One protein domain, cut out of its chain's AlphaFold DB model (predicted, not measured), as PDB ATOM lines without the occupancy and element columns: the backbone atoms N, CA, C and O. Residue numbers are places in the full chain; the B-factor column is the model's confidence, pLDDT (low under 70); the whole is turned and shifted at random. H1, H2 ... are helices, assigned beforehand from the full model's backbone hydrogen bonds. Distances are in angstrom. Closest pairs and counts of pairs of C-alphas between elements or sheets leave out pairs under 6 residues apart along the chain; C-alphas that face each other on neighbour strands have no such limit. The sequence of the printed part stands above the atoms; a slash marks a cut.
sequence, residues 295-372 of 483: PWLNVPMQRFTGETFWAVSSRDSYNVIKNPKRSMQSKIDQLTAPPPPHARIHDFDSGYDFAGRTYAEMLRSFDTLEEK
ATOM      1  N   PRO A 295     116.000 134.053  99.361       93.50
ATOM      2  CA  PRO A 295     116.796 133.987 100.583       93.50
ATOM      3  C   PRO A 295     117.096 132.564 101.062       93.50
ATOM      4  O   PRO A 295     118.184 132.319 101.575       93.50
ATOM      5  N   TRP A 296     116.165 131.628 100.862       95.38
ATOM      6  CA  TRP A 296     116.308 130.233 101.287       95.38
ATOM      7  C   TRP A 296     117.353 129.451 100.485       95.38
ATOM      8  O   TRP A 296     117.936 128.515 101.022       95.38
ATOM      9  N   LEU A 297     117.660 129.863  99.247       96.75
ATOM     10  CA  LEU A 297     118.670 129.200  98.409       96.75
ATOM     11  C   LEU A 297     120.073 129.244  99.022       96.75
ATOM     12  O   LEU A 297     120.921 128.449  98.632       96.75
ATOM     13  N   ASN A 298     120.301 130.179  99.952       95.44
ATOM     14  CA  ASN A 298     121.581 130.439 100.611       95.44
ATOM     15  C   ASN A 298     121.557 130.070 102.105       95.44
ATOM     16  O   ASN A 298     122.376 130.568 102.878       95.44
ATOM     17  N   VAL A 299     120.594 129.250 102.534       96.44
ATOM     18  CA  VAL A 299     120.557 128.712 103.896       96.44
ATOM     19  C   VAL A 299     121.095 127.278 103.864       96.44
ATOM     20  O   VAL A 299     120.598 126.475 103.070       96.44
ATOM     21  N   PRO A 300     122.115 126.953 104.677       97.06
ATOM     22  CA  PRO A 300     122.618 125.591 104.833       97.06
ATOM     23  C   PRO A 300     121.517 124.609 105.229       97.06
ATOM     24  O   PRO A 300     120.685 124.922 106.080       97.06
ATOM     25  N   MET A 301     121.534 123.410 104.657       95.56
ATOM     26  CA  MET A 301     120.631 122.328 105.052       95.56
ATOM     27  C   MET A 301     121.344 120.977 104.990       95.56
ATOM     28  O   MET A 301     122.435 120.868 104.436       95.56
ATOM     29  N   GLN A 302     120.753 119.958 105.614       95.25
ATOM     30  CA  GLN A 302     121.267 118.583 105.568       95.25
ATOM     31  C   GLN A 302     120.569 117.763 104.485       95.25
ATOM     32  O   GLN A 302     121.206 116.996 103.772       95.25
ATOM     33  N   ARG A 303     119.256 117.946 104.342       95.69
ATOM     34  CA  ARG A 303     118.413 117.242 103.375       95.69
ATOM     35  C   ARG A 303     117.341 118.186 102.853       95.69
ATOM     36  O   ARG A 303     117.023 119.179 103.508       95.69
ATOM     37  N   PHE A 304     116.771 117.838 101.706       96.62
ATOM     38  CA  PHE A 304     115.576 118.484 101.176       96.62
ATOM     39  C   PHE A 304     114.415 117.485 101.178       96.62
ATOM     40  O   PHE A 304     114.474 116.469 100.478       96.62
ATOM     41  N   THR A 305     113.387 117.763 101.977       95.75
ATOM     42  CA  THR A 305     112.189 116.920 102.141       95.75
ATOM     43  C   THR A 305     110.911 117.714 101.863       95.75
ATOM     44  O   THR A 305     110.954 118.926 101.609       95.75
ATOM     45  N   GLY A 306     109.755 117.053 101.951       94.19
ATOM     46  CA  GLY A 306     108.448 117.712 101.932       94.19
ATOM     47  C   GLY A 306     108.302 118.831 102.971       94.19
ATOM     48  O   GLY A 306     107.742 119.886 102.665       94.19
ATOM     49  N   GLU A 307     108.840 118.655 104.179       94.25
ATOM     50  CA  GLU A 307     108.833 119.665 105.244       94.25
ATOM     51  C   GLU A 307     109.718 120.859 104.892       94.25
ATOM     52  O   GLU A 307     109.290 122.007 105.035       94.25
ATOM     53  N   THR A 308     110.920 120.606 104.360       94.88
ATOM     54  CA  THR A 308     111.800 121.678 103.875       94.88
ATOM     55  C   THR A 308     111.103 122.481 102.785       94.88
ATOM     56  O   THR A 308     111.092 123.714 102.826       94.88
ATOM     57  N   PHE A 309     110.462 121.791 101.835       95.00
ATOM     58  CA  PHE A 309     109.680 122.431 100.785       95.00
ATOM     59  C   PHE A 309     108.541 123.280 101.359       95.00
ATOM     60  O   PHE A 309     108.366 124.430 100.946       95.00
ATOM     61  N   TRP A 310     107.788 122.766 102.336       92.69
ATOM     62  CA  TRP A 310     106.752 123.538 103.023       92.69
ATOM     63  C   TRP A 310     107.328 124.795 103.691       92.69
ATOM     64  O   TRP A 310     106.766 125.884 103.545       92.69
ATOM     65  N   ALA A 311     108.472 124.690 104.368       92.81
ATOM     66  CA  ALA A 311     109.113 125.823 105.027       92.81
ATOM     67  C   ALA A 311     109.524 126.916 104.023       92.81
ATOM     68  O   ALA A 311     109.278 128.097 104.255       92.81
ATOM     69  N   VAL A 312     110.077 126.560 102.862       92.50
ATOM     70  CA  VAL A 312     110.482 127.566 101.855       92.50
ATOM     71  C   VAL A 312     109.318 128.149 101.052       92.50
ATOM     72  O   VAL A 312     109.477 129.189 100.417       92.50
ATOM     73  N   SER A 313     108.149 127.507 101.085       90.50
ATOM     74  CA  SER A 313     106.949 127.911 100.336       90.50
ATOM     75  C   SER A 313     105.785 128.374 101.223       90.50
ATOM     76  O   SER A 313     104.698 128.664 100.720       90.50
ATOM     77  N   SER A 314     106.001 128.505 102.535       89.56
ATOM     78  CA  SER A 314     105.046 129.091 103.480       89.56
ATOM     79  C   SER A 314     105.437 130.523 103.837       89.56
ATOM     80  O   SER A 314     106.608 130.835 104.052       89.56
ATOM     81  N   ARG A 315     104.442 131.414 103.927       88.56
ATOM     82  CA  ARG A 315     104.646 132.842 104.224       88.56
ATOM     83  C   ARG A 315     105.417 133.061 105.526       88.56
ATOM     84  O   ARG A 315     106.359 133.852 105.553       88.56
ATOM     85  N   ASP A 316     105.009 132.386 106.596       88.62
ATOM     86  CA  ASP A 316     105.543 132.628 107.939       88.62
ATOM     87  C   ASP A 316     107.020 132.240 108.026       88.62
ATOM     88  O   ASP A 316     107.863 133.060 108.398       88.62
ATOM     89  N   SER A 317     107.348 131.036 107.560       90.56
ATOM     90  CA  SER A 317     108.720 130.543 107.473       90.56
ATOM     91  C   SER A 317     109.574 131.400 106.533       90.56
ATOM     92  O   SER A 317     110.663 131.847 106.904       90.56
ATOM     93  N   TYR A 318     109.063 131.718 105.339       90.75
ATOM     94  CA  TYR A 318     109.772 132.541 104.360       90.75
ATOM     95  C   TYR A 318     110.101 133.939 104.907       90.75
ATOM     96  O   TYR A 318     111.197 134.455 104.680       90.75
ATOM     97  N   ASN A 319     109.196 134.547 105.679       91.62
ATOM     98  CA  ASN A 319     109.425 135.849 106.309       91.62
ATOM     99  C   ASN A 319     110.547 135.814 107.355       91.62
ATOM    100  O   ASN A 319     111.311 136.778 107.457       91.62
ATOM    101  N   VAL A 320     110.688 134.715 108.104       92.62
ATOM    102  CA  VAL A 320     111.824 134.514 109.019       92.62
ATOM    103  C   VAL A 320     113.124 134.379 108.227       92.62
ATOM    104  O   VAL A 320     114.085 135.097 108.508       92.62
ATOM    105  N   ILE A 321     113.136 133.534 107.192       93.44
ATOM    106  CA  ILE A 321     114.321 133.256 106.366       93.44
ATOM    107  C   ILE A 321     114.820 134.520 105.644       93.44
ATOM    108  O   ILE A 321     116.021 134.816 105.617       93.44
ATOM    109  N   LYS A 322     113.891 135.312 105.099       93.81
ATOM    110  CA  LYS A 322     114.174 136.570 104.398       93.81
ATOM    111  C   LYS A 322     114.688 137.676 105.322       93.81
ATOM    112  O   LYS A 322     115.353 138.594 104.844       93.81
ATOM    113  N   ASN A 323     114.385 137.634 106.619       94.25
ATOM    114  CA  ASN A 323     114.715 138.725 107.528       94.25
ATOM    115  C   ASN A 323     116.241 138.813 107.770       94.25
ATOM    116  O   ASN A 323     116.827 137.884 108.333       94.25
ATOM    117  N   PRO A 324     116.904 139.930 107.407       93.19
ATOM    118  CA  PRO A 324     118.350 140.074 107.581       93.19
ATOM    119  C   PRO A 324     118.778 140.177 109.053       93.19
ATOM    120  O   PRO A 324     119.946 139.962 109.352       93.19
ATOM    121  N   LYS A 325     117.855 140.485 109.976       96.06
ATOM    122  CA  LYS A 325     118.135 140.580 111.420       96.06
ATOM    123  C   LYS A 325     118.128 139.222 112.131       96.06
ATOM    124  O   LYS A 325     118.500 139.154 113.297       96.06
ATOM    125  N   ARG A 326     117.653 138.157 111.478       95.94
ATOM    126  CA  ARG A 326     117.649 136.801 112.047       95.94
ATOM    127  C   ARG A 326     119.019 136.156 111.852       95.94
ATOM    128  O   ARG A 326     119.609 136.281 110.779       95.94
ATOM    129  N   SER A 327     119.508 135.462 112.881       96.94
ATOM    130  CA  SER A 327     120.757 134.696 112.810       96.94
ATOM    131  C   SER A 327     120.648 133.571 111.780       96.94
ATOM    132  O   SER A 327     119.547 133.110 111.485       96.94
ATOM    133  N   MET A 328     121.780 133.096 111.253       96.81
ATOM    134  CA  MET A 328     121.774 131.950 110.336       96.81
ATOM    135  C   MET A 328     121.150 130.712 110.990       96.81
ATOM    136  O   MET A 328     120.312 130.068 110.371       96.81
ATOM    137  N   GLN A 329     121.460 130.452 112.267       96.12
ATOM    138  CA  GLN A 329     120.858 129.345 113.015       96.12
ATOM    139  C   GLN A 329     119.329 129.442 113.045       96.12
ATOM    140  O   GLN A 329     118.660 128.488 112.688       96.12
ATOM    141  N   SER A 330     118.768 130.625 113.320       95.69
ATOM    142  CA  SER A 330     117.312 130.823 113.306       95.69
ATOM    143  C   SER A 330     116.679 130.550 111.938       95.69
ATOM    144  O   SER A 330     115.498 130.214 111.879       95.69
ATOM    145  N   LYS A 331     117.420 130.729 110.839       96.50
ATOM    146  CA  LYS A 331     116.940 130.407 109.487       96.50
ATOM    147  C   LYS A 331     117.001 128.906 109.219       96.50
ATOM    148  O   LYS A 331     116.068 128.378 108.626       96.50
ATOM    149  N   ILE A 332     118.066 128.243 109.673       95.94
ATOM    150  CA  ILE A 332     118.221 126.784 109.612       95.94
ATOM    151  C   ILE A 332     117.102 126.117 110.416       95.94
ATOM    152  O   ILE A 332     116.376 125.296 109.867       95.94
ATOM    153  N   ASP A 333     116.890 126.553 111.661       94.88
ATOM    154  CA  ASP A 333     115.848 126.029 112.548       94.88
ATOM    155  C   ASP A 333     114.462 126.119 111.893       94.88
ATOM    156  O   ASP A 333     113.662 125.194 111.998       94.88
ATOM    157  N   GLN A 334     114.193 127.210 111.165       94.31
ATOM    158  CA  GLN A 334     112.931 127.402 110.452       94.31
ATOM    159  C   GLN A 334     112.756 126.443 109.266       94.31
ATOM    160  O   GLN A 334     111.632 126.028 108.996       94.31
ATOM    161  N   LEU A 335     113.830 126.096 108.550       92.38
ATOM    162  CA  LEU A 335     113.770 125.117 107.456       92.38
ATOM    163  C   LEU A 335     113.493 123.698 107.948       92.38
ATOM    164  O   LEU A 335     112.933 122.893 107.208       92.38
ATOM    165  N   THR A 336     113.905 123.400 109.178       89.56
ATOM    166  CA  THR A 336     113.736 122.091 109.817       89.56
ATOM    167  C   THR A 336     112.546 122.037 110.770       89.56
ATOM    168  O   THR A 336     112.303 121.004 111.391       89.56
ATOM    169  N   ALA A 337     111.824 123.147 110.936       89.25
ATOM    170  CA  ALA A 337     110.683 123.206 111.830       89.25
ATOM    171  C   ALA A 337     109.564 122.296 111.302       89.25
ATOM    172  O   ALA A 337     109.268 122.329 110.104       89.25
ATOM    173  N   PRO A 338     108.910 121.510 112.176       88.56
ATOM    174  CA  PRO A 338     107.785 120.701 111.753       88.56
ATOM    175  C   PRO A 338     106.667 121.622 111.239       88.56
ATOM    176  O   PRO A 338     106.349 122.632 111.882       88.56
ATOM    177  N   PRO A 339     106.063 121.301 110.089       88.19
ATOM    178  CA  PRO A 339     104.935 122.056 109.572       88.19
ATOM    179  C   PRO A 339     103.709 121.903 110.493       88.19
ATOM    180  O   PRO A 339     103.619 120.955 111.278       88.19
ATOM    181  N   PRO A 340     102.733 122.826 110.425       86.25
ATOM    182  CA  PRO A 340     101.524 122.726 111.223       86.25
ATOM    183  C   PRO A 340     100.702 121.485 110.823       86.25
ATOM    184  O   PRO A 340     100.754 121.076 109.664       86.25
ATOM    185  N   PRO A 341      99.860 120.928 111.717       84.00
ATOM    186  CA  PRO A 341      99.157 119.659 111.475       84.00
ATOM    187  C   PRO A 341      98.248 119.618 110.237       84.00
ATOM    188  O   PRO A 341      97.912 118.547 109.750       84.00
ATOM    189  N   HIS A 342      97.813 120.779 109.745       79.69
ATOM    190  CA  HIS A 342      96.948 120.917 108.571       79.69
ATOM    191  C   HIS A 342      97.727 121.235 107.285       79.69
ATOM    192  O   HIS A 342      97.119 121.482 106.243       79.69
ATOM    193  N   ALA A 343      99.057 121.302 107.349       80.94
ATOM    194  CA  ALA A 343      99.880 121.515 106.176       80.94
ATOM    195  C   ALA A 343      99.775 120.315 105.239       80.94
ATOM    196  O   ALA A 343      99.963 119.169 105.640       80.94
ATOM    197  N   ARG A 344      99.551 120.598 103.957       80.38
ATOM    198  CA  ARG A 344      99.766 119.607 102.915       80.38
ATOM    199  C   ARG A 344     101.264 119.458 102.678       80.38
ATOM    200  O   ARG A 344     101.919 120.403 102.239       80.38
ATOM    201  N   ILE A 345     101.775 118.275 102.985       84.81
ATOM    202  CA  ILE A 345     103.171 117.896 102.801       84.81
ATOM    203  C   ILE A 345     103.178 116.773 101.777       84.81
ATOM    204  O   ILE A 345     102.386 115.837 101.869       84.81
ATOM    205  N   HIS A 346     104.053 116.883 100.787       86.75
ATOM    206  CA  HIS A 346     104.321 115.765  99.895       86.75
ATOM    207  C   HIS A 346     105.277 114.819 100.604       86.75
ATOM    208  O   HIS A 346     106.334 115.258 101.052       86.75
ATOM    209  N   ASP A 347     104.907 113.548 100.705       90.62
ATOM    210  CA  ASP A 347     105.756 112.524 101.308       90.62
ATOM    211  C   ASP A 347     106.907 112.185 100.354       90.62
ATOM    212  O   ASP A 347     106.786 111.354  99.450       90.62
ATOM    213  N   PHE A 348     108.003 112.933 100.478       93.38
ATOM    214  CA  PHE A 348     109.227 112.649  99.754       93.38
ATOM    215  C   PHE A 348     110.476 113.099 100.505       93.38
ATOM    216  O   PHE A 348     110.509 114.122 101.196       93.38
ATOM    217  N   ASP A 349     111.543 112.361 100.231       94.19
ATOM    218  CA  ASP A 349     112.917 112.737 100.497       94.19
ATOM    219  C   ASP A 349     113.645 112.836  99.149       94.19
ATOM    220  O   ASP A 349     113.485 111.979  98.272       94.19
ATOM    221  N   SER A 350     114.410 113.908  98.955       95.38
ATOM    222  CA  SER A 350     115.198 114.106  97.735       95.38
ATOM    223  C   SER A 350     116.279 113.041  97.518       95.38
ATOM    224  O   SER A 350     116.726 112.843  96.390       95.38
ATOM    225  N   GLY A 351     116.705 112.353  98.581       95.44
ATOM    226  CA  GLY A 351     117.798 111.383  98.563       95.44
ATOM    227  C   GLY A 351     119.191 112.018  98.602       95.44
ATOM    228  O   GLY A 351     120.172 111.292  98.731       95.44
ATOM    229  N   TYR A 352     119.294 113.349  98.542       96.50
ATOM    230  CA  TYR A 352     120.570 114.060  98.564       96.50
ATOM    231  C   TYR A 352     120.987 114.434  99.988       96.50
ATOM    232  O   TYR A 352     120.217 115.033 100.741       96.50
ATOM    233  N   ASP A 353     122.242 114.134 100.321       96.38
ATOM    234  CA  ASP A 353     122.928 114.706 101.475       96.38
ATOM    235  C   ASP A 353     123.632 116.004 101.059       96.38
ATOM    236  O   ASP A 353     124.524 116.025 100.204       96.38
ATOM    237  N   PHE A 354     123.198 117.109 101.654       96.75
ATOM    238  CA  PHE A 354     123.747 118.427 101.369       96.75
ATOM    239  C   PHE A 354     125.055 118.657 102.136       96.75
ATOM    240  O   PHE A 354     125.837 119.521 101.738       96.75
ATOM    241  N   ALA A 355     125.331 117.892 103.200       95.38
ATOM    242  CA  ALA A 355     126.507 118.035 104.062       95.38
ATOM    243  C   ALA A 355     126.720 119.487 104.549       95.38
ATOM    244  O   ALA A 355     127.839 119.999 104.596       95.38
ATOM    245  N   GLY A 356     125.625 120.188 104.859       95.00
ATOM    246  CA  GLY A 356     125.646 121.593 105.271       95.00
ATOM    247  C   GLY A 356     125.845 122.601 104.134       95.00
ATOM    248  O   GLY A 356     125.947 123.795 104.408       95.00
ATOM    249  N   ARG A 357     125.875 122.168 102.869       97.06
ATOM    250  CA  ARG A 357     125.815 123.076 101.717       97.06
ATOM    251  C   ARG A 357     124.430 123.700 101.593       97.06
ATOM    252  O   ARG A 357     123.414 123.174 102.053       97.06
ATOM    253  N   THR A 358     124.390 124.850 100.946       97.00
ATOM    254  CA  THR A 358     123.157 125.509 100.529       97.00
ATOM    255  C   THR A 358     122.601 124.865  99.258       97.00
ATOM    256  O   THR A 358     123.310 124.191  98.506       97.00
ATOM    257  N   TYR A 359     121.327 125.116  98.966       97.69
ATOM    258  CA  TYR A 359     120.691 124.626  97.743       97.69
ATOM    259  C   TYR A 359     121.370 125.144  96.469       97.69
ATOM    260  O   TYR A 359     121.569 124.396  95.512       97.69
ATOM    261  N   ALA A 360     121.783 126.414  96.467       96.38
ATOM    262  CA  ALA A 360     122.505 126.997  95.343       96.38
ATOM    263  C   ALA A 360     123.904 126.385  95.159       96.38
ATOM    264  O   ALA A 360     124.342 126.202  94.025       96.38
ATOM    265  N   GLU A 361     124.611 126.068  96.247       96.81
ATOM    266  CA  GLU A 361     125.909 125.380  96.182       96.81
ATOM    267  C   GLU A 361     125.769 123.948  95.667       96.81
ATOM    268  O   GLU A 361     126.571 123.542  94.831       96.81
ATOM    269  N   MET A 362     124.732 123.215  96.095       97.44
ATOM    270  CA  MET A 362     124.431 121.884  95.557       97.44
ATOM    271  C   MET A 362     124.213 121.936  94.046       97.44
ATOM    272  O   MET A 362     124.911 121.247  93.308       97.44
ATOM    273  N   LEU A 363     123.327 122.815  93.570       96.62
ATOM    274  CA  LEU A 363     123.080 122.985  92.136       96.62
ATOM    275  C   LEU A 363     124.347 123.330  91.347       96.62
ATOM    276  O   LEU A 363     124.561 122.803  90.262       96.62
ATOM    277  N   ARG A 364     125.197 124.216  91.876       96.88
ATOM    278  CA  ARG A 364     126.440 124.623  91.202       96.88
ATOM    279  C   ARG A 364     127.538 123.565  91.251       96.88
ATOM    280  O   ARG A 364     128.521 123.726  90.540       96.88
ATOM    281  N   SER A 365     127.393 122.534  92.084       96.88
ATOM    282  CA  SER A 365     128.377 121.453  92.198       96.88
ATOM    283  C   SER A 365     128.262 120.386  91.109       96.88
ATOM    284  O   SER A 365     129.179 119.588  90.974       96.88
ATOM    285  N   PHE A 366     127.167 120.377  90.347       97.81
ATOM    286  CA  PHE A 366     126.992 119.493  89.196       97.81
ATOM    287  C   PHE A 366     127.603 120.106  87.930       97.81
ATOM    288  O   PHE A 366     127.480 121.318  87.701       97.81
ATOM    289  N   ASP A 367     128.215 119.270  87.095       96.81
ATOM    290  CA  ASP A 367     128.976 119.704  85.921       96.81
ATOM    291  C   ASP A 367     128.063 119.976  84.720       96.81
ATOM    292  O   ASP A 367     128.277 120.924  83.958       96.81
ATOM    293  N   THR A 368     127.005 119.178  84.576       96.25
ATOM    294  CA  THR A 368     126.088 119.228  83.430       96.25
ATOM    295  C   THR A 368     124.744 119.867  83.781       96.25
ATOM    296  O   THR A 368     124.382 120.028  84.949       96.25
ATOM    297  N   LEU A 369     123.978 120.283  82.767       95.06
ATOM    298  CA  LEU A 369     122.631 120.816  82.991       95.06
ATOM    299  C   LEU A 369     121.651 119.688  83.352       95.06
ATOM    300  O   LEU A 369     120.747 119.892  84.156       95.06
ATOM    301  N   GLU A 370     121.859 118.507  82.791       96.19
ATOM    302  CA  GLU A 370     121.087 117.289  82.988       96.19
ATOM    303  C   GLU A 370     121.138 116.839  84.453       96.19
ATOM    304  O   GLU A 370     120.091 116.639  85.070       96.19
ATOM    305  N   GLU A 371     122.326 116.800  85.064       97.19
ATOM    306  CA  GLU A 371     122.491 116.504  86.497       97.19
ATOM    307  C   GLU A 371     121.779 117.530  87.388       97.19
ATOM    308  O   GLU A 371     121.127 117.174  88.374       97.19
ATOM    309  N   LYS A 372     121.843 118.816  87.021       97.94
ATOM    310  CA  LYS A 372     121.136 119.883  87.745       97.94
ATOM    311  C   LYS A 372     119.621 119.723  87.646       97.94
ATOM    312  O   LYS A 372     118.916 119.968  88.625       97.94
TER     313      LYS A 372
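This is residues 295 to 372 of the 483 residues of an uncharacterized protein of Phaeobacter sp. 22II1-1F12B (UniProt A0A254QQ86). A hairpin of two helices, H3 and H4, with H2 across it makes a cluster; H1 bridges from H3 to H5, and H6 lies beyond H5. The loop of residues 336 to 358 swings from H4 to H5. The printed part has 78 residues, six named helices, H1 to H6, and no named strand: all helix, with under half of the residues in named elements. It is compact, radius of gyration of the C-alphas 12.8 A, spanning 36 by 31 by 18 A.

H3, residues 315 to 322, and H4, residues 328 to 335, form a helical hairpin, touching at a shallow tilt of 25 degrees, opposite ways; their closest C-alphas, Ile 321 and Lys 331, are 5.0 A apart. H2, residues 306 to 313, touches H4 at a steep tilt of 64 degrees, the closest C-alphas being Ala 311 and Leu 335, 5.3 A. H1, residues 295 to 298, touches H5, residues 359 to 364; C-alphas 297 and 359 are closest, 5.0 A. In H2 to H5 every O i to N i+4 pair is within hydrogen-bond range.

H4 measures 10.9 A. H1 begins at C-alpha 295 (116.796, 133.987, 100.583); H6, residues 369 to 372, ends at C-alpha 372 (121.136, 119.883, 87.745).

The printed part has no cut. H4 to H5 is a long link. No printed residue is under pLDDT 70.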